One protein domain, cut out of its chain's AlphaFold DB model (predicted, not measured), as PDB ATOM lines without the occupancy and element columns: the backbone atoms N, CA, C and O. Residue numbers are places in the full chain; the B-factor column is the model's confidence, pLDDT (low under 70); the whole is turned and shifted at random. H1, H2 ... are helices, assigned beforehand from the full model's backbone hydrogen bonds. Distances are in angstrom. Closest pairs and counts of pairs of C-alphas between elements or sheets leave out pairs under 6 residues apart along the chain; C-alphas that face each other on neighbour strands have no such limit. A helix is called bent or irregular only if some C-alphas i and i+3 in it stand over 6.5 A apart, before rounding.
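What this domain is: This is residues 43 to 68 and 387 to 555 of the 556 residues of an uncharacterized protein of Verrucomicrobia subdivision 3 bacterium (UniProt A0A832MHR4). From the two longest helices, H2 and H3, a zigzag row of helices runs through H4, H5, H6 and H7 to the short H8, each folding back beside the one before. H1 packs on H2 and H4 near one end of the row, and H9 makes the other end, slanted across H8. The 195 printed residues hold nine named helices, H1 to H9 in chain order, and no named strand: all helix. The whole is elongated, 62 by 35 by 25 A, yet only just compact, close to loose, with a radius of gyration of the C-alphas of 19.3 A.

Where its parts are: H2, residues 388 to 407, spans 28.4 A from C-alpha 388 at (30.935, 16.379, -58.733). H3 is residues 411 to 430, 28.6 A; H4 435 to 452, 24.3 A; H5 464 to 477; H6 481 to 494; H7 498 to 514, 24.1 A; H8 518 to 526. H9, residues 535 to 553, spans 28.6 A and ends with C-alpha 553 at (80.010, 25.683, -40.465). H1 is residues 43 to 57. H4 is irregular, C-alphas 448 and 451 being 7.8 A apart; H9 only just, with 539 and 542 at 6.9 A.

How they stand to each other: H2 and H3 form a hairpin, closest at C-alphas 402 and 417, 4.1 A. H1 to H7 are an up-and-down bundle, each running against the one before. H4, the hub, touches H3, H5 and, with residues 437 to 445 alone, H1 at a steep tilt of 40 degrees. H7 and H8 touch at C-alphas 509 and 521, 4.2 A. O i to N i+4 pairs are within hydrogen-bond range throughout H1, H2, H3, H5, H6, H7 and H8, in 9 of 14 in H4 and 13 of 15 in H9.

The domain as a whole: Residues 69 to 386 are not printed; C-alphas 68 and 387 are 28.6 A apart. The link H4 to H5 is long. No printed residue is under 70.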
ATOM      1  N   TRP A  43      43.296  38.402 -62.427       94.88
ATOM      2  CA  TRP A  43      42.439  38.153 -63.589       94.88
ATOM      3  C   TRP A  43      42.774  36.832 -64.301       94.88
ATOM      4  O   TRP A  43      41.860  36.141 -64.750       94.88
ATOM      5  N   TYR A  44      44.056  36.457 -64.371       94.81
ATOM      6  CA  TYR A  44      44.490  35.224 -65.025       94.81
ATOM      7  C   TYR A  44      44.062  34.009 -64.204       94.81
ATOM      8  O   TYR A  44      43.512  33.052 -64.744       94.81
ATOM      9  N   VAL A  45      44.214  34.085 -62.880       96.06
ATOM     10  CA  VAL A  45      43.766  33.025 -61.970       96.06
ATOM     11  C   VAL A  45      42.239  32.882 -62.014       96.06
ATOM     12  O   VAL A  45      41.731  31.767 -62.112       96.06
ATOM     13  N   LYS A  46      41.485  33.995 -62.064       96.50
ATOM     14  CA  LYS A  46      40.022  33.973 -62.281       96.50
ATOM     15  C   LYS A  46      39.643  33.263 -63.585       96.50
ATOM     16  O   LYS A  46      38.688  32.490 -63.594       96.50
ATOM     17  N   TRP A  47      40.384  33.501 -64.668       96.69
ATOM     18  CA  TRP A  47      40.180  32.811 -65.945       96.69
ATOM     19  C   TRP A  47      40.474  31.307 -65.849       96.69
ATOM     20  O   TRP A  47      39.700  30.504 -66.371       96.69
ATOM     21  N   GLN A  48      41.543  30.911 -65.147       96.62
ATOM     22  CA  GLN A  48      41.858  29.496 -64.912       96.62
ATOM     23  C   GLN A  48      40.731  28.792 -64.150       96.62
ATOM     24  O   GLN A  48      40.309  27.709 -64.556       96.62
ATOM     25  N   ILE A  49      40.208  29.429 -63.097       97.38
ATOM     26  CA  ILE A  49      39.072  28.927 -62.315       97.38
ATOM     27  C   ILE A  49      37.834  28.766 -63.203       97.38
ATOM     28  O   ILE A  49      37.253  27.687 -63.235       97.38
ATOM     29  N   ASP A  50      37.448  29.795 -63.964       96.94
ATOM     30  CA  ASP A  50      36.261  29.750 -64.832       96.94
ATOM     31  C   ASP A  50      36.366  28.647 -65.897       96.94
ATOM     32  O   ASP A  50      35.442  27.848 -66.069       96.94
ATOM     33  N   ARG A  51      37.518  28.536 -66.572       97.31
ATOM     34  CA  ARG A  51      37.759  27.483 -67.568       97.31
ATOM     35  C   ARG A  51      37.724  26.091 -66.941       97.31
ATOM     36  O   ARG A  51      37.159  25.174 -67.540       97.31
ATOM     37  N   TYR A  52      38.325  25.932 -65.764       97.75
ATOM     38  CA  TYR A  52      38.316  24.671 -65.031       97.75
ATOM     39  C   TYR A  52      36.888  24.270 -64.648       97.75
ATOM     40  O   TYR A  52      36.449  23.176 -64.995       97.75
ATOM     41  N   LEU A  53      36.130  25.179 -64.031       97.56
ATOM     42  CA  LEU A  53      34.750  24.934 -63.616       97.56
ATOM     43  C   LEU A  53      33.848  24.581 -64.802       97.56
ATOM     44  O   LEU A  53      33.074  23.632 -64.707       97.56
ATOM     45  N   LYS A  54      33.956  25.285 -65.936       97.19
ATOM     46  CA  LYS A  54      33.167  24.980 -67.147       97.19
ATOM     47  C   LYS A  54      33.483  23.596 -67.701       97.19
ATOM     48  O   LYS A  54      32.577  22.866 -68.086       97.19
ATOM     49  N   ARG A  55      34.764  23.213 -67.702       97.56
ATOM     50  CA  ARG A  55      35.197  21.883 -68.145       97.56
ATOM     51  C   ARG A  55      34.655  20.776 -67.239       97.56
ATOM     52  O   ARG A  55      34.232  19.755 -67.761       97.56
ATOM     53  N   GLN A  56      34.671  20.974 -65.920       97.62
ATOM     54  CA  GLN A  56      34.239  19.950 -64.960       97.62
ATOM     55  C   GLN A  56      32.714  19.847 -64.815       97.62
ATOM     56  O   GLN A  56      32.189  18.763 -64.587       97.62
ATOM     57  N   SER A  57      31.996  20.962 -64.951       96.38
ATOM     58  CA  SER A  57      30.529  20.994 -64.825       96.38
ATOM     59  C   SER A  57      29.780  20.771 -66.144       96.38
ATOM     60  O   SER A  57      28.583  20.505 -66.136       96.38
ATOM     61  N   GLY A  58      30.437  20.964 -67.293       96.81
ATOM     62  CA  GLY A  58      29.771  21.031 -68.600       96.81
ATOM     63  C   GLY A  58      28.903  22.285 -68.800       96.81
ATOM     64  O   GLY A  58      28.300  22.456 -69.861       96.81
ATOM     65  N   ALA A  59      28.838  23.187 -67.814       95.12
ATOM     66  CA  ALA A  59      28.043  24.402 -67.896       95.12
ATOM     67  C   ALA A  59      28.680  25.420 -68.855       95.12
ATOM     68  O   ALA A  59      29.883  25.679 -68.824       95.12
ATOM     69  N   ARG A  60      27.855  26.072 -69.684       94.12
ATOM     70  CA  ARG A  60      28.299  27.189 -70.541       94.12
ATOM     71  C   ARG A  60      28.406  28.509 -69.770       94.12
ATOM     72  O   ARG A  60      29.241  29.353 -70.098       94.12
ATOM     73  N   SER A  61      27.570  28.693 -68.746       94.06
ATOM     74  CA  SER A  61      27.546  29.880 -67.889       94.06
ATOM     75  C   SER A  61      27.038  29.547 -66.491       94.06
ATOM     76  O   SER A  61      26.166  28.695 -66.356       94.06
ATOM     77  N   PHE A  62      27.503  30.292 -65.492       95.25
ATOM     78  CA  PHE A  62      27.121  30.130 -64.088       95.25
ATOM     79  C   PHE A  62      26.134  31.200 -63.596       95.25
ATOM     80  O   PHE A  62      26.197  31.622 -62.444       95.25
ATOM     81  N   LYS A  63      25.262  31.706 -64.476       91.62
ATOM     82  CA  LYS A  63      24.271  32.720 -64.087       91.62
ATOM     83  C   LYS A  63      23.331  32.162 -63.012       91.62
ATOM     84  O   LYS A  63      23.029  30.971 -63.005       91.62
ATOM     85  N   THR A  64      22.885  33.039 -62.120       89.06
ATOM     86  CA  THR A  64      21.986  32.726 -61.005       89.06
ATOM     87  C   THR A  64      20.828  33.714 -60.974       89.06
ATOM     88  O   THR A  64      20.961  34.833 -61.469       89.06
ATOM     89  N   ASP A  65      19.733  33.330 -60.317       82.38
ATOM     90  CA  ASP A  65      18.564  34.193 -60.080       82.38
ATOM     91  C   ASP A  65      18.790  35.200 -58.931       82.38
ATOM     92  O   ASP A  65      17.847  35.721 -58.337       82.38
ATOM     93  N   PHE A  66      20.051  35.465 -58.572       83.75
ATOM     94  CA  PHE A  66      20.390  36.427 -57.530       83.75
ATOM     95  C   PHE A  66      20.060  37.843 -58.015       83.75
ATOM     96  O   PHE A  66      20.623  38.319 -59.004       83.75
ATOM     97  N   ASN A  67      19.155  38.532 -57.317       85.94
ATOM     98  CA  ASN A  67      18.767  39.888 -57.696       85.94
ATOM     99  C   ASN A  67      19.768  40.915 -57.152       85.94
ATOM    100  O   ASN A  67      19.630  41.424 -56.040       85.94
ATOM    101  N   PHE A  68      20.744  41.284 -57.979       84.44
ATOM    102  CA  PHE A  68      21.715  42.321 -57.632       84.44
ATOM    103  C   PHE A  68      21.067  43.701 -57.450       84.44
ATOM    104  O   PHE A  68      21.564  44.493 -56.661       84.44
ATOM    105  N   THR A 387      26.545  14.506 -57.576       97.38
ATOM    106  CA  THR A 387      27.670  14.392 -58.514       97.38
ATOM    107  C   THR A 387      28.634  15.571 -58.405       97.38
ATOM    108  O   THR A 387      28.227  16.713 -58.179       97.38
ATOM    109  N   TYR A 388      29.918  15.323 -58.680       97.31
ATOM    110  CA  TYR A 388      30.935  16.379 -58.733       97.31
ATOM    111  C   TYR A 388      30.610  17.465 -59.761       97.31
ATOM    112  O   TYR A 388      30.806  18.645 -59.490       97.31
ATOM    113  N   SER A 389      30.064  17.095 -60.924       97.00
ATOM    114  CA  SER A 389      29.658  18.062 -61.955       97.00
ATOM    115  C   SER A 389      28.630  19.074 -61.421       97.00
ATOM    116  O   SER A 389      28.793  20.283 -61.607       97.00
ATOM    117  N   GLN A 390      27.627  18.604 -60.662       96.94
ATOM    118  CA  GLN A 390      26.657  19.476 -59.988       96.94
ATOM    119  C   GLN A 390      27.328  20.375 -58.944       96.94
ATOM    120  O   GLN A 390      27.046  21.572 -58.907       96.94
ATOM    121  N   MET A 391      28.249  19.837 -58.139       97.88
ATOM    122  CA  MET A 391      28.985  20.624 -57.145       97.88
ATOM    123  C   MET A 391      29.858  21.713 -57.790       97.88
ATOM    124  O   MET A 391      29.839  22.861 -57.347       97.88
ATOM    125  N   TYR A 392      30.568  21.405 -58.880       97.88
ATOM    126  CA  TYR A 392      31.332  22.400 -59.641       97.88
ATOM    127  C   TYR A 392      30.427  23.473 -60.257       97.88
ATOM    128  O   TYR A 392      30.795  24.649 -60.267       97.88
ATOM    129  N   ASN A 393      29.234  23.101 -60.733       96.88
ATOM    130  CA  ASN A 393      28.257  24.068 -61.228       96.88
ATOM    131  C   ASN A 393      27.781  25.016 -60.112       96.88
ATOM    132  O   ASN A 393      27.780  26.233 -60.299       96.88
ATOM    133  N   LEU A 394      27.440  24.480 -58.934       96.81
ATOM    134  CA  LEU A 394      27.051  25.271 -57.760       96.81
ATOM    135  C   LEU A 394      28.173  26.211 -57.309       96.81
ATOM    136  O   LEU A 394      27.922  27.385 -57.031       96.81
ATOM    137  N   LEU A 395      29.417  25.733 -57.292       97.25
ATOM    138  CA  LEU A 395      30.575  26.555 -56.953       97.25
ATOM    139  C   LEU A 395      30.784  27.688 -57.965       97.25
ATOM    140  O   LEU A 395      31.022  28.832 -57.577       97.25
ATOM    141  N   GLY A 396      30.649  27.396 -59.261       97.38
ATOM    142  CA  GLY A 396      30.706  28.412 -60.310       97.38
ATOM    143  C   GLY A 396      29.610  29.463 -60.163       97.38
ATOM    144  O   GLY A 396      29.887  30.654 -60.303       97.38
ATOM    145  N   GLN A 397      28.389  29.049 -59.816       96.38
ATOM    146  CA  GLN A 397      27.271  29.955 -59.536       96.38
ATOM    147  C   GLN A 397      27.562  30.868 -58.340       96.38
ATOM    148  O   GLN A 397      27.349  32.079 -58.410       96.38
ATOM    149  N   MET A 398      28.104  30.307 -57.260       96.00
ATOM    150  CA  MET A 398      28.483  31.064 -56.070       96.00
ATOM    151  C   MET A 398      29.584  32.091 -56.373       96.00
ATOM    152  O   MET A 398      29.477  33.254 -55.984       96.00
ATOM    153  N   LEU A 399      30.614  31.693 -57.127       96.88
ATOM    154  CA  LEU A 399      31.699  32.584 -57.545       96.88
ATOM    155  C   LEU A 399      31.235  33.653 -58.538       96.88
ATOM    156  O   LEU A 399      31.754  34.768 -58.508       96.88
ATOM    157  N   TYR A 400      30.251  33.352 -59.388       96.44
ATOM    158  CA  TYR A 400      29.620  34.347 -60.254       96.44
ATOM    159  C   TYR A 400      28.950  35.454 -59.427       96.44
ATOM    160  O   TYR A 400      29.206  36.634 -59.677       96.44
ATOM    161  N   VAL A 401      28.164  35.086 -58.406       94.94
ATOM    162  CA  VAL A 401      27.542  36.052 -57.483       94.94
ATOM    163  C   VAL A 401      28.604  36.843 -56.726       94.94
ATOM    164  O   VAL A 401      28.561  38.072 -56.713       94.94
ATOM    165  N   ALA A 402      29.597  36.161 -56.159       95.19
ATOM    166  CA  ALA A 402      30.661  36.801 -55.398       95.19
ATOM    167  C   ALA A 402      31.457  37.808 -56.246       95.19
ATOM    168  O   ALA A 402      31.707  38.931 -55.811       95.19
ATOM    169  N   LYS A 403      31.791  37.445 -57.493       96.31
ATOM    170  CA  LYS A 403      32.439  38.344 -58.454       96.31
ATOM    171  C   LYS A 403      31.602  39.597 -58.696       96.31
ATOM    172  O   LYS A 403      32.154  40.691 -58.666       96.31
ATOM    173  N   LYS A 404      30.297  39.442 -58.930       95.38
ATOM    174  CA  LYS A 404      29.400  40.578 -59.167       95.38
ATOM    175  C   LYS A 404      29.306  41.489 -57.949       95.38
ATOM    176  O   LYS A 404      29.462  42.692 -58.096       95.38
ATOM    177  N   LEU A 405      29.179  40.918 -56.753       93.38
ATOM    178  CA  LEU A 405      29.185  41.672 -55.497       93.38
ATOM    179  C   LEU A 405      30.501  42.433 -55.255       93.38
ATOM    180  O   LEU A 405      30.475  43.532 -54.715       93.38
ATOM    181  N   LEU A 406      31.647  41.887 -55.674       95.38
ATOM    182  CA  LEU A 406      32.947  42.567 -55.592       95.38
ATOM    183  C   LEU A 406      33.100  43.727 -56.595       95.38
ATOM    184  O   LEU A 406      33.918  44.620 -56.366       95.38
ATOM    185  N   GLU A 407      32.354  43.703 -57.702       95.06
ATOM    186  CA  GLU A 407      32.342  44.755 -58.734       95.06
ATOM    187  C   GLU A 407      31.432  45.943 -58.355       95.06
ATOM    188  O   GLU A 407      31.619  47.038 -58.882       95.06
ATOM    189  N   GLU A 408      30.481  45.752 -57.433       91.94
ATOM    190  CA  GLU A 408      29.553  46.792 -56.956       91.94
ATOM    191  C   GLU A 408      30.289  47.949 -56.263       91.94
ATOM    192  O   GLU A 408      31.258  47.702 -55.552       91.94
ATOM    193  N   PRO A 409      29.847  49.214 -56.392       89.12
ATOM    194  CA  PRO A 409      30.496  50.347 -55.730       89.12
ATOM    195  C   PRO A 409      30.335  50.324 -54.200       89.12
ATOM    196  O   PRO A 409      31.219  50.808 -53.492       89.12
ATOM    197  N   ASP A 410      29.252  49.737 -53.684       87.50
ATOM    198  CA  ASP A 410      28.965  49.667 -52.249       87.50
ATOM    199  C   ASP A 410      29.934  48.740 -51.488       87.50
ATOM    200  O   ASP A 410      30.071  47.549 -51.776       87.50
ATOM    201  N   SER A 411      30.572  49.290 -50.453       89.94
ATOM    202  CA  SER A 411      31.516  48.578 -49.589       89.94
ATOM    203  C   SER A 411      30.904  47.369 -48.869       89.94
ATOM    204  O   SER A 411      31.582  46.351 -48.730       89.94
ATOM    205  N   GLN A 412      29.632  47.434 -48.455       87.25
ATOM    206  CA  GLN A 412      28.969  46.322 -47.762       87.25
ATOM    207  C   GLN A 412      28.732  45.149 -48.715       87.25
ATOM    208  O   GLN A 412      29.069  44.007 -48.398       87.25
ATOM    209  N   ARG A 413      28.266  45.423 -49.937       89.69
ATOM    210  CA  ARG A 413      28.171  44.413 -51.002       89.69
ATOM    211  C   ARG A 413      29.517  43.806 -51.368       89.69
ATOM    212  O   ARG A 413      29.618  42.582 -51.439       89.69
ATOM    213  N   LYS A 414      30.574  44.611 -51.494       93.69
ATOM    214  CA  LYS A 414      31.931  44.082 -51.711       93.69
ATOM    215  C   LYS A 414      32.361  43.134 -50.590       93.69
ATOM    216  O   LYS A 414      32.949  42.085 -50.856       93.69
ATOM    217  N   ARG A 415      32.029  43.459 -49.338       92.50
ATOM    218  CA  ARG A 415      32.284  42.592 -48.178       92.50
ATOM    219  C   ARG A 415      31.479  41.295 -48.223       92.50
ATOM    220  O   ARG A 415      32.044  40.235 -47.955       92.50
ATOM    221  N   MET A 416      30.210  41.339 -48.627       90.81
ATOM    222  CA  MET A 416      29.431  40.124 -48.889       90.81
ATOM    223  C   MET A 416      30.064  39.274 -49.996       90.81
ATOM    224  O   MET A 416      30.153  38.057 -49.857       90.81
ATOM    225  N   GLY A 417      30.559  39.906 -51.066       93.94
ATOM    226  CA  GLY A 417      31.300  39.231 -52.130       93.94
ATOM    227  C   GLY A 417      32.560  38.537 -51.609       93.94
ATOM    228  O   GLY A 417      32.786  37.366 -51.905       93.94
ATOM    229  N   MET A 418      33.336  39.211 -50.754       95.56
ATOM    230  CA  MET A 418      34.489  38.620 -50.061       95.56
ATOM    231  C   MET A 418      34.106  37.403 -49.219       95.56
ATOM    232  O   MET A 418      34.769  36.367 -49.279       95.56
ATOM    233  N   TRP A 419      33.025  37.512 -48.449       93.81
ATOM    234  CA  TRP A 419      32.548  36.412 -47.622       93.81
ATOM    235  C   TRP A 419      32.094  35.224 -48.473       93.81
ATOM    236  O   TRP A 419      32.502  34.094 -48.210       93.81
ATOM    237  N   ALA A 420      31.344  35.477 -49.547       94.69
ATOM    238  CA  ALA A 420      30.943  34.455 -50.506       94.69
ATOM    239  C   ALA A 420      32.157  33.761 -51.150       94.69
ATOM    240  O   ALA A 420      32.155  32.541 -51.292       94.69
ATOM    241  N   CYS A 421      33.233  34.488 -51.472       96.81
ATOM    242  CA  CYS A 421      34.480  33.880 -51.950       96.81
ATOM    243  C   CYS A 421      35.151  32.983 -50.898       96.81
ATOM    244  O   CYS A 421      35.654  31.916 -51.244       96.81
ATOM    245  N   SER A 422      35.146  33.384 -49.623       96.31
ATOM    246  CA  SER A 422      35.714  32.585 -48.525       96.31
ATOM    247  C   SER A 422      34.932  31.285 -48.329       96.31
ATOM    248  O   SER A 422      35.527  30.213 -48.209       96.31
ATOM    249  N   GLN A 423      33.602  31.356 -48.380       95.81
ATOM    250  CA  GLN A 423      32.741  30.176 -48.310       95.81
ATOM    251  C   GLN A 423      32.896  29.280 -49.548       95.81
ATOM    252  O   GLN A 423      33.002  28.066 -49.407       95.81
ATOM    253  N   ALA A 424      33.016  29.859 -50.746       97.06
ATOM    254  CA  ALA A 424      33.305  29.115 -51.972       97.06
ATOM    255  C   ALA A 424      34.633  28.341 -51.875       97.06
ATOM    256  O   ALA A 424      34.691  27.171 -52.250       97.06
ATOM    257  N   ALA A 425      35.685  28.956 -51.325       97.75
ATOM    258  CA  ALA A 425      36.962  28.281 -51.096       97.75
ATOM    259  C   ALA A 425      36.827  27.113 -50.099       97.75
ATOM    260  O   ALA A 425      37.364  26.035 -50.344       97.75
ATOM    261  N   ASN A 426      36.049  27.286 -49.024       96.81
ATOM    262  CA  ASN A 426      35.758  26.205 -48.075       96.81
ATOM    263  C   ASN A 426      34.932  25.074 -48.695       96.81
ATOM    264  O   ASN A 426      35.204  23.913 -48.414       96.81
ATOM    265  N   PHE A 427      33.939  25.374 -49.535       97.12
ATOM    266  CA  PHE A 427      33.174  24.336 -50.229       97.12
ATOM    267  C   PHE A 427      34.037  23.579 -51.239       97.12
ATOM    268  O   PHE A 427      33.962  22.353 -51.304       97.12
ATOM    269  N   ALA A 428      34.920  24.278 -51.961       97.75
ATOM    270  CA  ALA A 428      35.903  23.636 -52.827       97.75
ATOM    271  C   ALA A 428      36.827  22.689 -52.040       97.75
ATOM    272  O   ALA A 428      37.101  21.592 -52.515       97.75
ATOM    273  N   LEU A 429      37.262  23.088 -50.839       97.44
ATOM    274  CA  LEU A 429      38.121  22.267 -49.984       97.44
ATOM    275  C   LEU A 429      37.380  21.074 -49.359       97.44
ATOM    276  O   LEU A 429      37.895  19.968 -49.404       97.44
ATOM    277  N   ASN A 430      36.204  21.299 -48.769       96.62
ATOM    278  CA  ASN A 430      35.563  20.334 -47.866       96.62
ATOM    279  C   ASN A 430      34.460  19.492 -48.522       96.62
ATOM    280  O   ASN A 430      34.206  18.390 -48.059       96.62
ATOM    281  N   TYR A 431      33.769  20.011 -49.543       95.75
ATOM    282  CA  TYR A 431      32.680  19.285 -50.218       95.75
ATOM    283  C   TYR A 431      33.135  18.694 -51.552       95.75
ATOM    284  O   TYR A 431      32.759  17.582 -51.895       95.75
ATOM    285  N   ILE A 432      33.934  19.446 -52.316       97.00
ATOM    286  CA  ILE A 432      34.457  18.993 -53.617       97.00
ATOM    287  C   ILE A 432      35.800  18.268 -53.458       97.00
ATOM    288  O   ILE A 432      36.225  17.565 -54.370       97.00
ATOM    289  N   GLU A 433      36.477  18.463 -52.321       96.94
ATOM    290  CA  GLU A 433      37.806  17.905 -52.030       96.94
ATOM    291  C   GLU A 433      38.877  18.318 -53.057       96.94
ATOM    292  O   GLU A 433      39.841  17.610 -53.337       96.94
ATOM    293  N   ASN A 434      38.730  19.521 -53.618       97.75
ATOM    294  CA  ASN A 434      39.627  20.069 -54.626       97.75
ATOM    295  C   ASN A 434      40.477  21.204 -54.044       97.75
ATOM    296  O   ASN A 434      40.167  22.393 -54.171       97.75
ATOM    297  N   GLN A 435      41.584  20.809 -53.419       98.06
ATOM    298  CA  GLN A 435      42.531  21.711 -52.759       98.06
ATOM    299  C   GLN A 435      43.126  22.739 -53.729       98.06
ATOM    300  O   GLN A 435      43.217  23.921 -53.399       98.06
ATOM    301  N   TRP A 436      43.469  22.313 -54.952       97.56
ATOM    302  CA  TRP A 436      43.982  23.212 -55.987       97.56
ATOM    303  C   TRP A 436      42.976  24.320 -56.310       97.56
ATOM    304  O   TRP A 436      43.324  25.499 -56.333       97.56
ATOM    305  N   LEU A 437      41.708  23.964 -56.519       98.12
ATOM    306  CA  LEU A 437      40.667  24.936 -56.830       98.12
ATOM    307  C   LEU A 437      40.424  25.895 -55.660       98.12
ATOM    308  O   LEU A 437      40.318  27.101 -55.882       98.12
ATOM    309  N   ALA A 438      40.391  25.382 -54.427       98.19
ATOM    310  CA  ALA A 438      40.285  26.204 -53.225       98.19
ATOM    311  C   ALA A 438      41.437  27.224 -53.138       98.19
ATOM    312  O   ALA A 438      41.189  28.418 -52.951       98.19
ATOM    313  N   ALA A 439      42.679  26.787 -53.367       98.00
ATOM    314  CA  ALA A 439      43.862  27.651 -53.377       98.00
ATOM    315  C   ALA A 439      43.769  28.745 -54.444       98.00
ATOM    316  O   ALA A 439      44.009  29.924 -54.165       98.00
ATOM    317  N   ARG A 440      43.336  28.393 -55.659       98.06
ATOM    318  CA  ARG A 440      43.138  29.381 -56.725       98.06
ATOM    319  C   ARG A 440      42.045  30.391 -56.373       98.06
ATOM    320  O   ARG A 440      42.217  31.569 -56.678       98.06
ATOM    321  N   ILE A 441      40.958  29.994 -55.701       98.12
ATOM    322  CA  ILE A 441      39.926  30.938 -55.228       98.12
ATOM    323  C   ILE A 441      40.525  31.947 -54.237       98.12
ATOM    324  O   ILE A 441      40.279  33.149 -54.376       98.12
ATOM    325  N   CYS A 442      41.349  31.490 -53.288       97.94
ATOM    326  CA  CYS A 442      42.046  32.364 -52.341       97.94
ATOM    327  C   CYS A 442      42.930  33.397 -53.055       97.94
ATOM    328  O   CYS A 442      42.813  34.598 -52.803       97.94
ATOM    329  N   GLU A 443      43.765  32.946 -53.990       96.81
ATOM    330  CA  GLU A 443      44.678  33.796 -54.766       96.81
ATOM    331  C   GLU A 443      43.931  34.790 -55.673       96.81
ATOM    332  O   GLU A 443      44.289  35.964 -55.756       96.81
ATOM    333  N   ALA A 444      42.871  34.338 -56.344       97.44
ATOM    334  CA  ALA A 444      42.141  35.127 -57.330       97.44
ATOM    335  C   ALA A 444      41.179  36.149 -56.717       97.44
ATOM    336  O   ALA A 444      40.970  37.225 -57.291       97.44
ATOM    337  N   TYR A 445      40.532  35.794 -55.605       97.75
ATOM    338  CA  TYR A 445      39.411  36.556 -55.062       97.75
ATOM    339  C   TYR A 445      39.649  37.088 -53.654       97.75
ATOM    340  O   TYR A 445      39.262  38.224 -53.411       97.75
ATOM    341  N   LEU A 446      40.278  36.332 -52.748       97.00
ATOM    342  CA  LEU A 446      40.425  36.756 -51.349       97.00
ATOM    343  C   LEU A 446      41.620  37.687 -51.146       97.00
ATOM    344  O   LEU A 446      41.445  38.820 -50.700       97.00
ATOM    345  N   LEU A 447      42.828  37.248 -51.511       96.12
ATOM    346  CA  LEU A 447      44.052  38.025 -51.283       96.12
ATOM    347  C   LEU A 447      44.029  39.422 -51.936       96.12
ATOM    348  O   LEU A 447      44.361  40.391 -51.248       96.12
ATOM    349  N   PRO A 448      43.586  39.595 -53.200       96.69
ATOM    350  CA  PRO A 448      43.578  40.911 -53.851       96.69
ATOM    351  C   PRO A 448      42.600  41.897 -53.198       96.69
ATOM    352  O   PRO A 448      42.773  43.112 -53.261       96.69
ATOM    353  N   ASN A 449      41.570  41.364 -52.546       97.00
ATOM    354  CA  ASN A 449      40.467  42.113 -51.958       97.00
ATOM    355  C   ASN A 449      40.551  42.179 -50.428       97.00
ATOM    356  O   ASN A 449      39.623  42.638 -49.768       97.00
ATOM    357  N   LEU A 450      41.680  41.778 -49.841       96.00
ATOM    358  CA  LEU A 450      41.872  41.723 -48.393       96.00
ATOM    359  C   LEU A 450      41.726  43.089 -47.698       96.00
ATOM    360  O   LEU A 450      41.497  43.158 -46.498       96.00
ATOM    361  N   HIS A 451      41.856  44.194 -48.432       94.75
ATOM    362  CA  HIS A 451      41.592  45.535 -47.904       94.75
ATOM    363  C   HIS A 451      40.116  45.753 -47.518       94.75
ATOM    364  O   HIS A 451      39.833  46.607 -46.685       94.75
ATOM    365  N   LEU A 452      39.188  44.969 -48.081       94.06
ATOM    366  CA  LEU A 452      37.762  44.985 -47.738       94.06
ATOM    367  C   LEU A 452      37.460  44.213 -46.442       94.06
ATOM    368  O   LEU A 452      36.401  44.389 -45.850       94.06
ATOM    369  N   ALA A 453      38.382  43.356 -46.002       91.81
ATOM    370  CA  ALA A 453      38.303  42.623 -44.748       91.81
ATOM    371  C   ALA A 453      38.857  43.501 -43.621       91.81
ATOM    372  O   ALA A 453      40.029  43.411 -43.266       91.81
ATOM    373  N   ASN A 454      38.034  44.418 -43.118       88.88
ATOM    374  CA  ASN A 454      38.422  45.407 -42.111       88.88
ATOM    375  C   ASN A 454      37.615  45.289 -40.812       88.88
ATOM    376  O   ASN A 454      37.525  46.258 -40.060       88.88
ATOM    377  N   ASP A 455      37.032  44.119 -40.536       86.75
ATOM    378  CA  ASP A 455      36.276  43.947 -39.301       86.75
ATOM    379  C   ASP A 455      37.187  43.977 -38.070       86.75
ATOM    380  O   ASP A 455      38.090  43.137 -37.948       86.75
ATOM    381  N   PRO A 456      36.920  44.885 -37.112       79.25
ATOM    382  CA  PRO A 456      37.717  44.987 -35.897       79.25
ATOM    383  C   PRO A 456      37.481  43.798 -34.963       79.25
ATOM    384  O   PRO A 456      38.350  43.449 -34.168       79.25
ATOM    385  N   ALA A 457      36.313  43.157 -35.059       85.88
ATOM    386  CA  ALA A 457      35.957  42.033 -34.215       85.88
ATOM    387  C   ALA A 457      36.760  40.776 -34.623       85.88
ATOM    388  O   ALA A 457      36.589  40.266 -35.731       85.88
ATOM    389  N   PRO A 458      37.601  40.218 -33.730       80.31
ATOM    390  CA  PRO A 458      38.499  39.108 -34.064       80.31
ATOM    391  C   PRO A 458      37.763  37.802 -34.385       80.31
ATOM    392  O   PRO A 458      38.355  36.891 -34.951       80.31
ATOM    393  N   LYS A 459      36.476  37.691 -34.037       83.81
ATOM    394  CA  LYS A 459      35.653  36.501 -34.294       83.81
ATOM    395  C   LYS A 459      34.875  36.560 -35.608       83.81
ATOM    396  O   LYS A 459      34.193  35.591 -35.929       83.81
ATOM    397  N   THR A 460      34.923  37.663 -36.358       87.00
ATOM    398  CA  THR A 460      34.167  37.711 -37.613       87.00
ATOM    399  C   THR A 460      34.900  36.935 -38.713       87.00
ATOM    400  O   THR A 460      36.138  36.934 -38.768       87.00
ATOM    401  N   PRO A 461      34.161  36.285 -39.629       85.31
ATOM    402  CA  PRO A 461      34.754  35.590 -40.773       85.31
ATOM    403  C   PRO A 461      35.550  36.515 -41.702       85.31
ATOM    404  O   PRO A 461      36.418  36.051 -42.431       85.31
ATOM    405  N   LEU A 462      35.246  37.818 -41.689       92.00
ATOM    406  CA  LEU A 462      35.895  38.844 -42.508       92.00
ATOM    407  C   LEU A 462      36.983  39.622 -41.759       92.00
ATOM    408  O   LEU A 462      37.412  40.682 -42.218       92.00
ATOM    409  N   ASN A 463      37.458  39.116 -40.624       93.69
ATOM    410  CA  ASN A 463      38.686  39.625 -40.038       93.69
ATOM    411  C   ASN A 463      39.882  39.239 -40.942       93.69
ATOM    412  O   ASN A 463      40.000  38.073 -41.334       93.69
ATOM    413  N   PRO A 464      40.789  40.176 -41.281       94.12
ATOM    414  CA  PRO A 464      41.854  39.905 -42.242       94.12
ATOM    415  C   PRO A 464      42.838  38.833 -41.761       94.12
ATOM    416  O   PRO A 464      43.346  38.080 -42.588       94.12
ATOM    417  N   ALA A 465      43.075  38.706 -40.450       92.12
ATOM    418  CA  ALA A 465      43.923  37.644 -39.915       92.12
ATOM    419  C   ALA A 465      43.264  36.265 -40.056       92.12
ATOM    420  O   ALA A 465      43.931  35.316 -40.465       92.12
ATOM    421  N   ASN A 466      41.954  36.163 -39.804       93.00
ATOM    422  CA  ASN A 466      41.202  34.917 -39.985       93.00
ATOM    423  C   ASN A 466      41.174  34.486 -41.456       93.00
ATOM    424  O   ASN A 466      41.425  33.320 -41.755       93.00
ATOM    425  N   LEU A 467      40.926  35.420 -42.382       95.56
ATOM    426  CA  LEU A 467      40.940  35.126 -43.818       95.56
ATOM    427  C   LEU A 467      42.323  34.699 -44.307       95.56
ATOM    428  O   LEU A 467      42.429  33.766 -45.098       95.56
ATOM    429  N   LEU A 468      43.388  35.359 -43.849       96.38
ATOM    430  CA  LEU A 468      44.753  34.985 -44.215       96.38
ATOM    431  C   LEU A 468      45.160  33.634 -43.629       96.38
ATOM    432  O   LEU A 468      45.823  32.858 -44.313       96.38
ATOM    433  N   LEU A 469      44.736  33.331 -42.401       93.94
ATOM    434  CA  LEU A 469      44.928  32.018 -41.797       93.94
ATOM    435  C   LEU A 469      44.211  30.934 -42.601       93.94
ATOM    436  O   LEU A 469      44.831  29.939 -42.960       93.94
ATOM    437  N   GLN A 470      42.944  31.167 -42.951       95.94
ATOM    438  CA  GLN A 470      42.162  30.278 -43.806       95.94
ATOM    439  C   GLN A 470      42.849  30.062 -45.164       95.94
ATOM    440  O   GLN A 470      43.000  28.922 -45.603       95.94
ATOM    441  N   CYS A 471      43.307  31.139 -45.815       97.25
ATOM    442  CA  CYS A 471      44.062  31.050 -47.066       97.25
ATOM    443  C   CYS A 471      45.327  30.208 -46.882       97.25
ATOM    444  O   CYS A 471      45.591  29.338 -47.703       97.25
ATOM    445  N   GLY A 472      46.075  30.422 -45.794       96.69
ATOM    446  CA  GLY A 472      47.242  29.618 -45.444       96.69
ATOM    447  C   GLY A 472      46.898  28.136 -45.330       96.69
ATOM    448  O   GLY A 472      47.488  27.324 -46.031       96.69
ATOM    449  N   THR A 473      45.898  27.767 -44.530       96.25
ATOM    450  CA  THR A 473      45.461  26.367 -44.407       96.25
ATOM    451  C   THR A 473      45.110  25.751 -45.765       96.25
ATOM    452  O   THR A 473      45.525  24.631 -46.053       96.25
ATOM    453  N   ILE A 474      44.413  26.494 -46.628       97.69
ATOM    454  CA  ILE A 474      44.066  26.043 -47.980       97.69
ATOM    455  C   ILE A 474      45.319  25.863 -48.859       97.69
ATOM    456  O   ILE A 474      45.438  24.849 -49.544       97.69
ATOM    457  N   PHE A 475      46.270  26.803 -48.835       97.69
ATOM    458  CA  PHE A 475      47.521  26.687 -49.596       97.69
ATOM    459  C   PHE A 475      48.386  25.525 -49.116       97.69
ATOM    460  O   PHE A 475      48.947  24.802 -49.936       97.69
ATOM    461  N   GLN A 476      48.462  25.313 -47.801       96.19
ATOM    462  CA  GLN A 476      49.181  24.186 -47.218       96.19
ATOM    463  C   GLN A 476      48.558  22.857 -47.654       96.19
ATOM    464  O   GLN A 476      49.284  21.963 -48.079       96.19
ATOM    465  N   ALA A 477      47.223  22.753 -47.617       96.94
ATOM    466  CA  ALA A 477      46.509  21.574 -48.097       96.94
ATOM    467  C   ALA A 477      46.807  21.298 -49.579       96.94
ATOM    468  O   ALA A 477      47.054  20.158 -49.939       96.94
ATOM    469  N   ALA A 478      46.879  22.338 -50.415       97.31
ATOM    470  CA  ALA A 478      47.229  22.221 -51.832       97.31
ATOM    471  C   ALA A 478      48.731  21.974 -52.108       97.31
ATOM    472  O   ALA A 478      49.126  21.880 -53.270       97.31
ATOM    473  N   GLY A 479      49.583  21.908 -51.076       96.38
ATOM    474  CA  GLY A 479      51.036  21.771 -51.223       96.38
ATOM    475  C   GLY A 479      51.743  23.027 -51.753       96.38
ATOM    476  O   GLY A 479      52.903  22.968 -52.156       96.38
ATOM    477  N   GLU A 480      51.075  24.182 -51.751       96.06
ATOM    478  CA  GLU A 480      51.581  25.442 -52.301       96.06
ATOM    479  C   GLU A 480      52.334  26.264 -51.243       96.06
ATOM    480  O   GLU A 480      51.876  27.319 -50.793       96.06
ATOM    481  N   ARG A 481      53.514  25.780 -50.833       95.19
ATOM    482  CA  ARG A 481      54.309  26.388 -49.746       95.19
ATOM    483  C   ARG A 481      54.629  27.869 -49.947       95.19
ATOM    484  O   ARG A 481      54.559  28.634 -48.990       95.19
ATOM    485  N   ASP A 482      54.937  28.301 -51.166       94.12
ATOM    486  CA  ASP A 482      55.275  29.709 -51.417       94.12
ATOM    487  C   ASP A 482      54.080  30.641 -51.157       94.12
ATOM    488  O   ASP A 482      54.221  31.690 -50.526       94.12
ATOM    489  N   ASN A 483      52.878  30.218 -51.559       94.81
ATOM    490  CA  ASN A 483      51.644  30.957 -51.293       94.81
ATOM    491  C   ASN A 483      51.268  30.923 -49.805       94.81
ATOM    492  O   ASN A 483      50.765  31.917 -49.275       94.81
ATOM    493  N   TYR A 484      51.560  29.817 -49.112       96.62
ATOM    494  CA  TYR A 484      51.438  29.740 -47.658       96.62
ATOM    495  C   TYR A 484      52.324  30.780 -46.960       96.62
ATOM    496  O   TYR A 484      51.831  31.551 -46.131       96.62
ATOM    497  N   PHE A 485      53.613  30.838 -47.318       95.44
ATOM    498  CA  PHE A 485      54.551  31.810 -46.754       95.44
ATOM    499  C   PHE A 485      54.067  33.240 -46.987       95.44
ATOM    500  O   PHE A 485      53.991  34.019 -46.037       95.44
ATOM    501  N   LEU A 486      53.645  33.556 -48.214       94.31
ATOM    502  CA  LEU A 486      53.101  34.867 -48.553       94.31
ATOM    503  C   LEU A 486      51.884  35.229 -47.686       94.31
ATOM    504  O   LEU A 486      51.830  36.326 -47.126       94.31
ATOM    505  N   ALA A 487      50.918  34.318 -47.538       96.00
ATOM    506  CA  ALA A 487      49.720  34.557 -46.734       96.00
ATOM    507  C   ALA A 487      50.059  34.808 -45.253       96.00
ATOM    508  O   ALA A 487      49.505  35.722 -44.632       96.00
ATOM    509  N   MET A 488      50.996  34.045 -44.688       97.12
ATOM    510  CA  MET A 488      51.417  34.212 -43.297       97.12
ATOM    511  C   MET A 488      52.215  35.502 -43.077       97.12
ATOM    512  O   MET A 488      51.965  36.215 -42.105       97.12
ATOM    513  N   GLU A 489      53.107  35.872 -43.997       95.88
ATOM    514  CA  GLU A 489      53.806  37.161 -43.951       95.88
ATOM    515  C   GLU A 489      52.832  38.344 -44.021       95.88
ATOM    516  O   GLU A 489      52.969  39.318 -43.273       95.88
ATOM    517  N   MET A 490      51.816  38.265 -44.890       95.75
ATOM    518  CA  MET A 490      50.740  39.258 -44.934       95.75
ATOM    519  C   MET A 490      49.975  39.317 -43.606       95.75
ATOM    520  O   MET A 490      49.572  40.407 -43.197       95.75
ATOM    521  N   SER A 491      49.810  38.180 -42.924       95.19
ATOM    522  CA  SER A 491      49.085  38.090 -41.650       95.19
ATOM    523  C   SER A 491      49.851  38.786 -40.535       95.19
ATOM    524  O   SER A 491      49.287  39.621 -39.832       95.19
ATOM    525  N   ILE A 492      51.166  38.564 -40.458       95.62
ATOM    526  CA  ILE A 492      52.062  39.267 -39.528       95.62
ATOM    527  C   ILE A 492      52.007  40.782 -39.764       95.62
ATOM    528  O   ILE A 492      51.896  41.547 -38.808       95.62
ATOM    529  N   LYS A 493      52.050  41.225 -41.029       95.12
ATOM    530  CA  LYS A 493      52.004  42.654 -41.393       95.12
ATOM    531  C   LYS A 493      50.666  43.321 -41.058       95.12
ATOM    532  O   LYS A 493      50.646  44.513 -40.772       95.12
ATOM    533  N   LYS A 494      49.557  42.580 -41.130       92.94
ATOM    534  CA  LYS A 494      48.190  43.086 -40.903       92.94
ATOM    535  C   LYS A 494      47.638  42.777 -39.510       92.94
ATOM    536  O   LYS A 494      46.490  43.120 -39.234       92.94
ATOM    537  N   ALA A 495      48.414  42.130 -38.646       91.81
ATOM    538  CA  ALA A 495      47.981  41.777 -37.306       91.81
ATOM    539  C   ALA A 495      47.669  43.036 -36.480       91.81
ATOM    540  O   ALA A 495      48.511  43.916 -36.322       91.81
ATOM    541  N   THR A 496      46.458  43.100 -35.927       90.19
ATOM    542  CA  THR A 496      45.993  44.219 -35.093       90.19
ATOM    543  C   THR A 496      46.364  44.064 -33.620       90.19
ATOM    544  O   THR A 496      46.283  45.026 -32.865       90.19
ATOM    545  N   SER A 497      46.779  42.864 -33.198       90.94
ATOM    546  CA  SER A 497      47.200  42.579 -31.827       90.94
ATOM    547  C   SER A 497      48.514  41.788 -31.793       90.94
ATOM    548  O   SER A 497      48.763  40.985 -32.702       90.94
ATOM    549  N   PRO A 498      49.333  41.939 -30.730       92.50
ATOM    550  CA  PRO A 498      50.523  41.113 -30.531       92.50
ATOM    551  C   PRO A 498      50.208  39.615 -30.542       92.50
ATOM    552  O   PRO A 498      50.934  38.849 -31.159       92.50
ATOM    553  N   SER A 499      49.082  39.194 -29.955       91.19
ATOM    554  CA  SER A 499      48.685  37.780 -29.938       91.19
ATOM    555  C   SER A 499      48.405  37.233 -31.340       91.19
ATOM    556  O   SER A 499      48.854  36.137 -31.665       91.19
ATOM    557  N   THR A 500      47.708  37.989 -32.192       90.38
ATOM    558  CA  THR A 500      47.444  37.585 -33.582       90.38
ATOM    559  C   THR A 500      48.734  37.539 -34.403       90.38
ATOM    560  O   THR A 500      48.920  36.633 -35.215       90.38
ATOM    561  N   LYS A 501      49.650  38.488 -34.162       94.06
ATOM    562  CA  LYS A 501      50.972  38.517 -34.795       94.06
ATOM    563  C   LYS A 501      51.802  37.299 -34.390       94.06
ATOM    564  O   LYS A 501      52.340  36.624 -35.262       94.06
ATOM    565  N   ASP A 502      51.870  37.010 -33.094       94.75
ATOM    566  CA  ASP A 502      52.611  35.877 -32.539       94.75
ATOM    567  C   ASP A 502      52.048  34.550 -33.054       94.75
ATOM    568  O   ASP A 502      52.812  33.665 -33.429       94.75
ATOM    569  N   TYR A 503      50.722  34.439 -33.171       93.19
ATOM    570  CA  TYR A 503      50.069  33.289 -33.787       93.19
ATOM    571  C   TYR A 503      50.530  33.095 -35.240       93.19
ATOM    572  O   TYR A 503      51.000  32.017 -35.591       93.19
ATOM    573  N   ALA A 504      50.492  34.136 -36.076       94.69
ATOM    574  CA  ALA A 504      50.976  34.047 -37.456       94.69
ATOM    575  C   ALA A 504      52.486  33.731 -37.539       94.69
ATOM    576  O   ALA A 504      52.901  32.917 -38.366       94.69
ATOM    577  N   CYS A 505      53.303  34.314 -36.651       95.62
ATOM    578  CA  CYS A 505      54.735  34.017 -36.545       95.62
ATOM    579  C   CYS A 505      54.985  32.553 -36.171       95.62
ATOM    580  O   CYS A 505      55.852  31.910 -36.757       95.62
ATOM    581  N   TYR A 506      54.209  32.000 -35.238       95.62
ATOM    582  CA  TYR A 506      54.325  30.604 -34.829       95.62
ATOM    583  C   TYR A 506      54.138  29.647 -36.015       95.62
ATOM    584  O   TYR A 506      54.973  28.768 -36.237       95.62
ATOM    585  N   TYR A 507      53.080  29.837 -36.805       95.31
ATOM    586  CA  TYR A 507      52.804  28.994 -37.971       95.31
ATOM    587  C   TYR A 507      53.847  29.172 -39.081       95.31
ATOM    588  O   TYR A 507      54.365  28.180 -39.594       95.31
ATOM    589  N   LEU A 508      54.238  30.416 -39.383       96.00
ATOM    590  CA  LEU A 508      55.276  30.698 -40.376       96.00
ATOM    591  C   LEU A 508      56.635  30.096 -39.988       96.00
ATOM    592  O   LEU A 508      57.291  29.464 -40.813       96.00
ATOM    593  N   GLY A 509      57.046  30.255 -38.728       96.12
ATOM    594  CA  GLY A 509      58.304  29.712 -38.222       96.12
ATOM    595  C   GLY A 509      58.344  28.185 -38.290       96.12
ATOM    596  O   GLY A 509      59.353  27.618 -38.712       96.12
ATOM    597  N   ARG A 510      57.232  27.512 -37.958       95.62
ATOM    598  CA  ARG A 510      57.127  26.049 -38.080       95.62
ATOM    599  C   ARG A 510      57.237  25.580 -39.526       95.62
ATOM    600  O   ARG A 510      57.926  24.596 -39.779       95.62
ATOM    601  N   GLU A 511      56.597  26.267 -40.466       95.69
ATOM    602  CA  GLU A 511      56.687  25.882 -41.876       95.69
ATOM    603  C   GLU A 511      58.097  26.140 -42.441       95.69
ATOM    604  O   GLU A 511      58.625  25.304 -43.172       95.69
ATOM    605  N   TYR A 512      58.773  27.231 -42.051       96.81
ATOM    606  CA  TYR A 512      60.183  27.436 -42.410       96.81
ATOM    607  C   TYR A 512      61.090  26.336 -41.857       96.81
ATOM    608  O   TYR A 512      61.972  25.853 -42.570       96.81
ATOM    609  N   GLU A 513      60.863  25.903 -40.617       95.38
ATOM    610  CA  GLU A 513      61.584  24.777 -40.031       95.38
ATOM    611  C   GLU A 513      61.362  23.487 -40.837       95.38
ATOM    612  O   GLU A 513      62.333  22.807 -41.177       95.38
ATOM    613  N   GLN A 514      60.112  23.173 -41.195       94.81
ATOM    614  CA  GLN A 514      59.773  22.003 -42.014       94.81
ATOM    615  C   GLN A 514      60.374  22.074 -43.424       94.81
ATOM    616  O   GLN A 514      60.777  21.054 -43.979       94.81
ATOM    617  N   ALA A 515      60.495  23.276 -43.989       94.56
ATOM    618  CA  ALA A 515      61.176  23.520 -45.257       94.56
ATOM    619  C   ALA A 515      62.716  23.509 -45.140       94.56
ATOM    620  O   ALA A 515      63.412  23.710 -46.136       94.56
ATOM    621  N   GLY A 516      63.275  23.305 -43.941       94.75
ATOM    622  CA  GLY A 516      64.717  23.308 -43.692       94.75
ATOM    623  C   GLY A 516      65.367  24.699 -43.711       94.75
ATOM    624  O   GLY A 516      66.601  24.791 -43.704       94.75
ATOM    625  N   ARG A 517      64.565  25.772 -43.715       95.38
ATOM    626  CA  ARG A 517      64.974  27.187 -43.676       95.38
ATOM    627  C   ARG A 517      65.134  27.659 -42.228       95.38
ATOM    628  O   ARG A 517      64.404  28.520 -41.744       95.38
ATOM    629  N   TYR A 518      66.078  27.051 -41.515       95.69
ATOM    630  CA  TYR A 518      66.227  27.246 -40.069       95.69
ATOM    631  C   TYR A 518      66.561  28.690 -39.669       95.69
ATOM    632  O   TYR A 518      66.067  29.150 -38.643       95.69
ATOM    633  N   ASP A 519      67.315  29.429 -40.490       95.56
ATOM    634  CA  ASP A 519      67.638  30.839 -40.222       95.56
ATOM    635  C   ASP A 519      66.390  31.733 -40.260       95.56
ATOM    636  O   ASP A 519      66.174  32.566 -39.376       95.56
ATOM    637  N   ASP A 520      65.517  31.518 -41.249       95.94
ATOM    638  CA  ASP A 520      64.247  32.236 -41.353       95.94
ATOM    639  C   ASP A 520      63.299  31.854 -40.207       95.94
ATOM    640  O   ASP A 520      62.672  32.733 -39.613       95.94
ATOM    641  N   ALA A 521      63.238  30.565 -39.851       96.31
ATOM    642  CA  ALA A 521      62.452  30.080 -38.717       96.31
ATOM    643  C   ALA A 521      62.887  30.745 -37.400       96.31
ATOM    644  O   ALA A 521      62.047  31.274 -36.672       96.31
ATOM    645  N   LEU A 522      64.196  30.789 -37.125       96.19
ATOM    646  CA  LEU A 522      64.766  31.469 -35.958       96.19
ATOM    647  C   LEU A 522      64.417  32.955 -35.932       96.19
ATOM    648  O   LEU A 522      63.992  33.465 -34.894       96.19
ATOM    649  N   ARG A 523      64.569  33.649 -37.068       96.69
ATOM    650  CA  ARG A 523      64.239  35.075 -37.178       96.69
ATOM    651  C   ARG A 523      62.774  35.333 -36.835       96.69
ATOM    652  O   ARG A 523      62.485  36.249 -36.071       96.69
ATOM    653  N   ILE A 524      61.860  34.527 -37.376       97.06
ATOM    654  CA  ILE A 524      60.426  34.674 -37.110       97.06
ATOM    655  C   ILE A 524      60.094  34.346 -35.651       97.06
ATOM    656  O   ILE A 524      59.424  35.146 -34.999       97.06
ATOM    657  N   PHE A 525      60.594  33.236 -35.101       96.31
ATOM    658  CA  PHE A 525      60.323  32.857 -33.711       96.31
ATOM    659  C   PHE A 525      60.837  33.884 -32.696       96.31
ATOM    660  O   PHE A 525      60.145  34.173 -31.724       96.31
ATOM    661  N   ARG A 526      62.005  34.491 -32.937       95.56
ATOM    662  CA  ARG A 526      62.541  35.567 -32.084       95.56
ATOM    663  C   ARG A 526      61.745  36.870 -32.164       95.56
ATOM    664  O   ARG A 526      61.864  37.700 -31.273       95.56
ATOM    665  N   SER A 527      60.951  37.063 -33.217       95.38
ATOM    666  CA  SER A 527      60.104  38.252 -33.371       95.38
ATOM    667  C   SER A 527      58.774  38.174 -32.606       95.38
ATOM    668  O   SER A 527      57.993  39.128 -32.656       95.38
ATOM    669  N   MET A 528      58.514  37.046 -31.929       95.38
ATOM    670  CA  MET A 528      57.324  36.834 -31.106       95.38
ATOM    671  C   MET A 528      57.470  37.510 -29.740       95.38
ATOM    672  O   MET A 528      58.501  37.369 -29.087       95.38
ATOM    673  N   ASN A 529      56.417  38.186 -29.279       90.38
ATOM    674  CA  ASN A 529      56.430  38.916 -28.008       90.38
ATOM    675  C   ASN A 529      55.937  38.060 -26.827       90.38
ATOM    676  O   ASN A 529      56.503  38.123 -25.740       90.38
ATOM    677  N   ASN A 530      54.899  37.239 -27.020       86.19
ATOM    678  CA  ASN A 530      54.280  36.424 -25.970       86.19
ATOM    679  C   ASN A 530      54.640  34.942 -26.111       86.19
ATOM    680  O   ASN A 530      53.799  34.094 -26.423       86.19
ATOM    681  N   THR A 531      55.895  34.594 -25.843       76.12
ATOM    682  CA  THR A 531      56.383  33.211 -25.966       76.12
ATOM    683  C   THR A 531      55.736  32.235 -24.977       76.12
ATOM    684  O   THR A 531      55.696  31.035 -25.246       76.12
ATOM    685  N   ASN A 532      55.171  32.726 -23.867       73.56
ATOM    686  CA  ASN A 532      54.530  31.894 -22.838       73.56
ATOM    687  C   ASN A 532      53.300  31.134 -23.359       73.56
ATOM    688  O   ASN A 532      53.048  30.010 -22.929       73.56
ATOM    689  N   ASN A 533      52.592  31.688 -24.348       77.88
ATOM    690  CA  ASN A 533      51.459  31.017 -24.994       77.88
ATOM    691  C   ASN A 533      51.895  29.948 -26.013       77.88
ATOM    692  O   ASN A 533      51.068  29.191 -26.514       77.88
ATOM    693  N   TYR A 534      53.197  29.860 -26.308       86.00
ATOM    694  CA  TYR A 534      53.766  28.977 -27.323       86.00
ATOM    695  C   TYR A 534      54.997  28.246 -26.773       86.00
ATOM    696  O   TYR A 534      56.098  28.355 -27.311       86.00
ATOM    697  N   SER A 535      54.810  27.447 -25.716       86.62
ATOM    698  CA  SER A 535      55.885  26.681 -25.048       86.62
ATOM    699  C   SER A 535      56.708  25.784 -25.985       86.62
ATOM    700  O   SER A 535      57.839  25.412 -25.667       86.62
ATOM    701  N   TYR A 536      56.153  25.423 -27.146       89.25
ATOM    702  CA  TYR A 536      56.889  24.772 -28.226       89.25
ATOM    703  C   TYR A 536      58.062  25.633 -28.710       89.25
ATOM    704  O   TYR A 536      59.179  25.136 -28.790       89.25
ATOM    705  N   VAL A 537      57.832  26.921 -28.978       90.38
ATOM    706  CA  VAL A 537      58.834  27.843 -29.533       90.38
ATOM    707  C   VAL A 537      60.004  28.011 -28.571       90.38
ATOM    708  O   VAL A 537      61.149  27.831 -28.972       90.38
ATOM    709  N   VAL A 538      59.720  28.251 -27.285       89.06
ATOM    710  CA  VAL A 538      60.748  28.402 -26.239       89.06
ATOM    711  C   VAL A 538      61.646  27.168 -26.163       89.06
ATOM    712  O   VAL A 538      62.867  27.284 -26.141       89.06
ATOM    713  N   ARG A 539      61.049  25.971 -26.185       92.38
ATOM    714  CA  ARG A 539      61.800  24.707 -26.158       92.38
ATOM    715  C   ARG A 539      62.553  24.441 -27.460       92.38
ATOM    716  O   ARG A 539      63.575  23.755 -27.443       92.38
ATOM    717  N   ARG A 540      62.055  24.946 -28.591       93.25
ATOM    718  CA  ARG A 540      62.606  24.656 -29.918       93.25
ATOM    719  C   ARG A 540      63.740  25.594 -30.330       93.25
ATOM    720  O   ARG A 540      64.635  25.147 -31.048       93.25
ATOM    721  N   LEU A 541      63.761  26.832 -29.833       94.81
ATOM    722  CA  LEU A 541      64.775  27.845 -30.157       94.81
ATOM    723  C   LEU A 541      66.231  27.346 -29.996       94.81
ATOM    724  O   LEU A 541      66.953  27.379 -30.994       94.81
ATOM    725  N   PRO A 542      66.666  26.765 -28.853       96.06
ATOM    726  CA  PRO A 542      68.057  26.312 -28.694       96.06
ATOM    727  C   PRO A 542      68.451  25.163 -29.634       96.06
ATOM    728  O   PRO A 542      69.623  24.955 -29.948       96.06
ATOM    729  N   ALA A 543      67.481  24.354 -30.070       95.75
ATOM    730  CA  ALA A 543      67.733  23.295 -31.043       95.75
ATOM    731  C   ALA A 543      67.935  23.878 -32.447       95.75
ATOM    732  O   ALA A 543      68.866  23.480 -33.146       95.75
ATOM    733  N   LEU A 544      67.100  24.841 -32.840       95.25
ATOM    734  CA  LEU A 544      67.203  25.515 -34.132       95.25
ATOM    735  C   LEU A 544      68.508  26.304 -34.271       95.25
ATOM    736  O   LEU A 544      69.129  26.242 -35.328       95.25
ATOM    737  N   GLU A 545      68.965  26.971 -33.207       95.31
ATOM    738  CA  GLU A 545      70.241  27.703 -33.184       95.31
ATOM    739  C   GLU A 545      71.432  26.787 -33.469       95.31
ATOM    740  O   GLU A 545      72.260  27.091 -34.329       95.31
ATOM    741  N   ARG A 546      71.476  25.618 -32.817       96.56
ATOM    742  CA  ARG A 546      72.516  24.612 -33.066       96.56
ATOM    743  C   ARG A 546      72.485  24.110 -34.508       96.56
ATOM    744  O   ARG A 546      73.530  23.985 -35.138       96.56
ATOM    745  N   ILE A 547      71.296  23.852 -35.059       95.31
ATOM    746  CA  ILE A 547      71.153  23.379 -36.444       95.31
ATOM    747  C   ILE A 547      71.611  24.451 -37.449       95.31
ATOM    748  O   ILE A 547      72.307  24.128 -38.415       95.31
ATOM    749  N   ALA A 548      71.254  25.717 -37.226       93.00
ATOM    750  CA  ALA A 548      71.668  26.840 -38.069       93.00
ATOM    751  C   ALA A 548      73.196  27.051 -38.055       93.00
ATOM    752  O   ALA A 548      73.821  27.187 -39.112       93.00
ATOM    753  N   GLN A 549      73.826  26.978 -36.875       93.75
ATOM    754  CA  GLN A 549      75.284  27.065 -36.727       93.75
ATOM    755  C   GLN A 549      76.004  25.936 -37.473       93.75
ATOM    756  O   GLN A 549      76.931  26.202 -38.236       93.75
ATOM    757  N   LEU A 550      75.535  24.692 -37.329       95.00
ATOM    758  CA  LEU A 550      76.117  23.539 -38.023       95.00
ATOM    759  C   LEU A 550      75.996  23.650 -39.549       95.00
ATOM    760  O   LEU A 550      76.919  23.269 -40.267       95.00
ATOM    761  N   LYS A 551      74.882  24.182 -40.070       92.50
ATOM    762  CA  LYS A 551      74.743  24.438 -41.513       92.50
ATOM    763  C   LYS A 551      75.712  25.507 -42.007       92.50
ATOM    764  O   LYS A 551      76.249  25.356 -43.097       92.50
ATOM    765  N   THR A 552      75.935  26.552 -41.215       90.75
ATOM    766  CA  THR A 552      76.873  27.629 -41.559       90.75
ATOM    767  C   THR A 552      78.313  27.116 -41.560       90.75
ATOM    768  O   THR A 552      79.043  27.353 -42.514       90.75
ATOM    769  N   GLN A 553      78.691  26.320 -40.554       92.50
ATOM    770  CA  GLN A 553      80.010  25.683 -40.465       92.50
ATOM    771  C   GLN A 553      80.295  24.690 -41.596       92.50
ATOM    772  O   GLN A 553      81.447  24.520 -41.950       92.50
ATOM    773  N   LYS A 554      79.273  24.032 -42.160       90.00
ATOM    774  CA  LYS A 554      79.434  23.133 -43.320       90.00
ATOM    775  C   LYS A 554      79.551  23.857 -44.663       90.00
ATOM    776  O   LYS A 554      79.824  23.208 -45.668       90.00
ATOM    777  N   LYS A 555      79.202  25.143 -44.708       86.19
ATOM    778  CA  LYS A 555      79.167  25.940 -45.942       86.19
ATOM    779  C   LYS A 555      80.444  26.765 -46.133       86.19
ATOM    780  O   LYS A 555      80.729  27.146 -47.265       86.19
TER     781      LYS A 555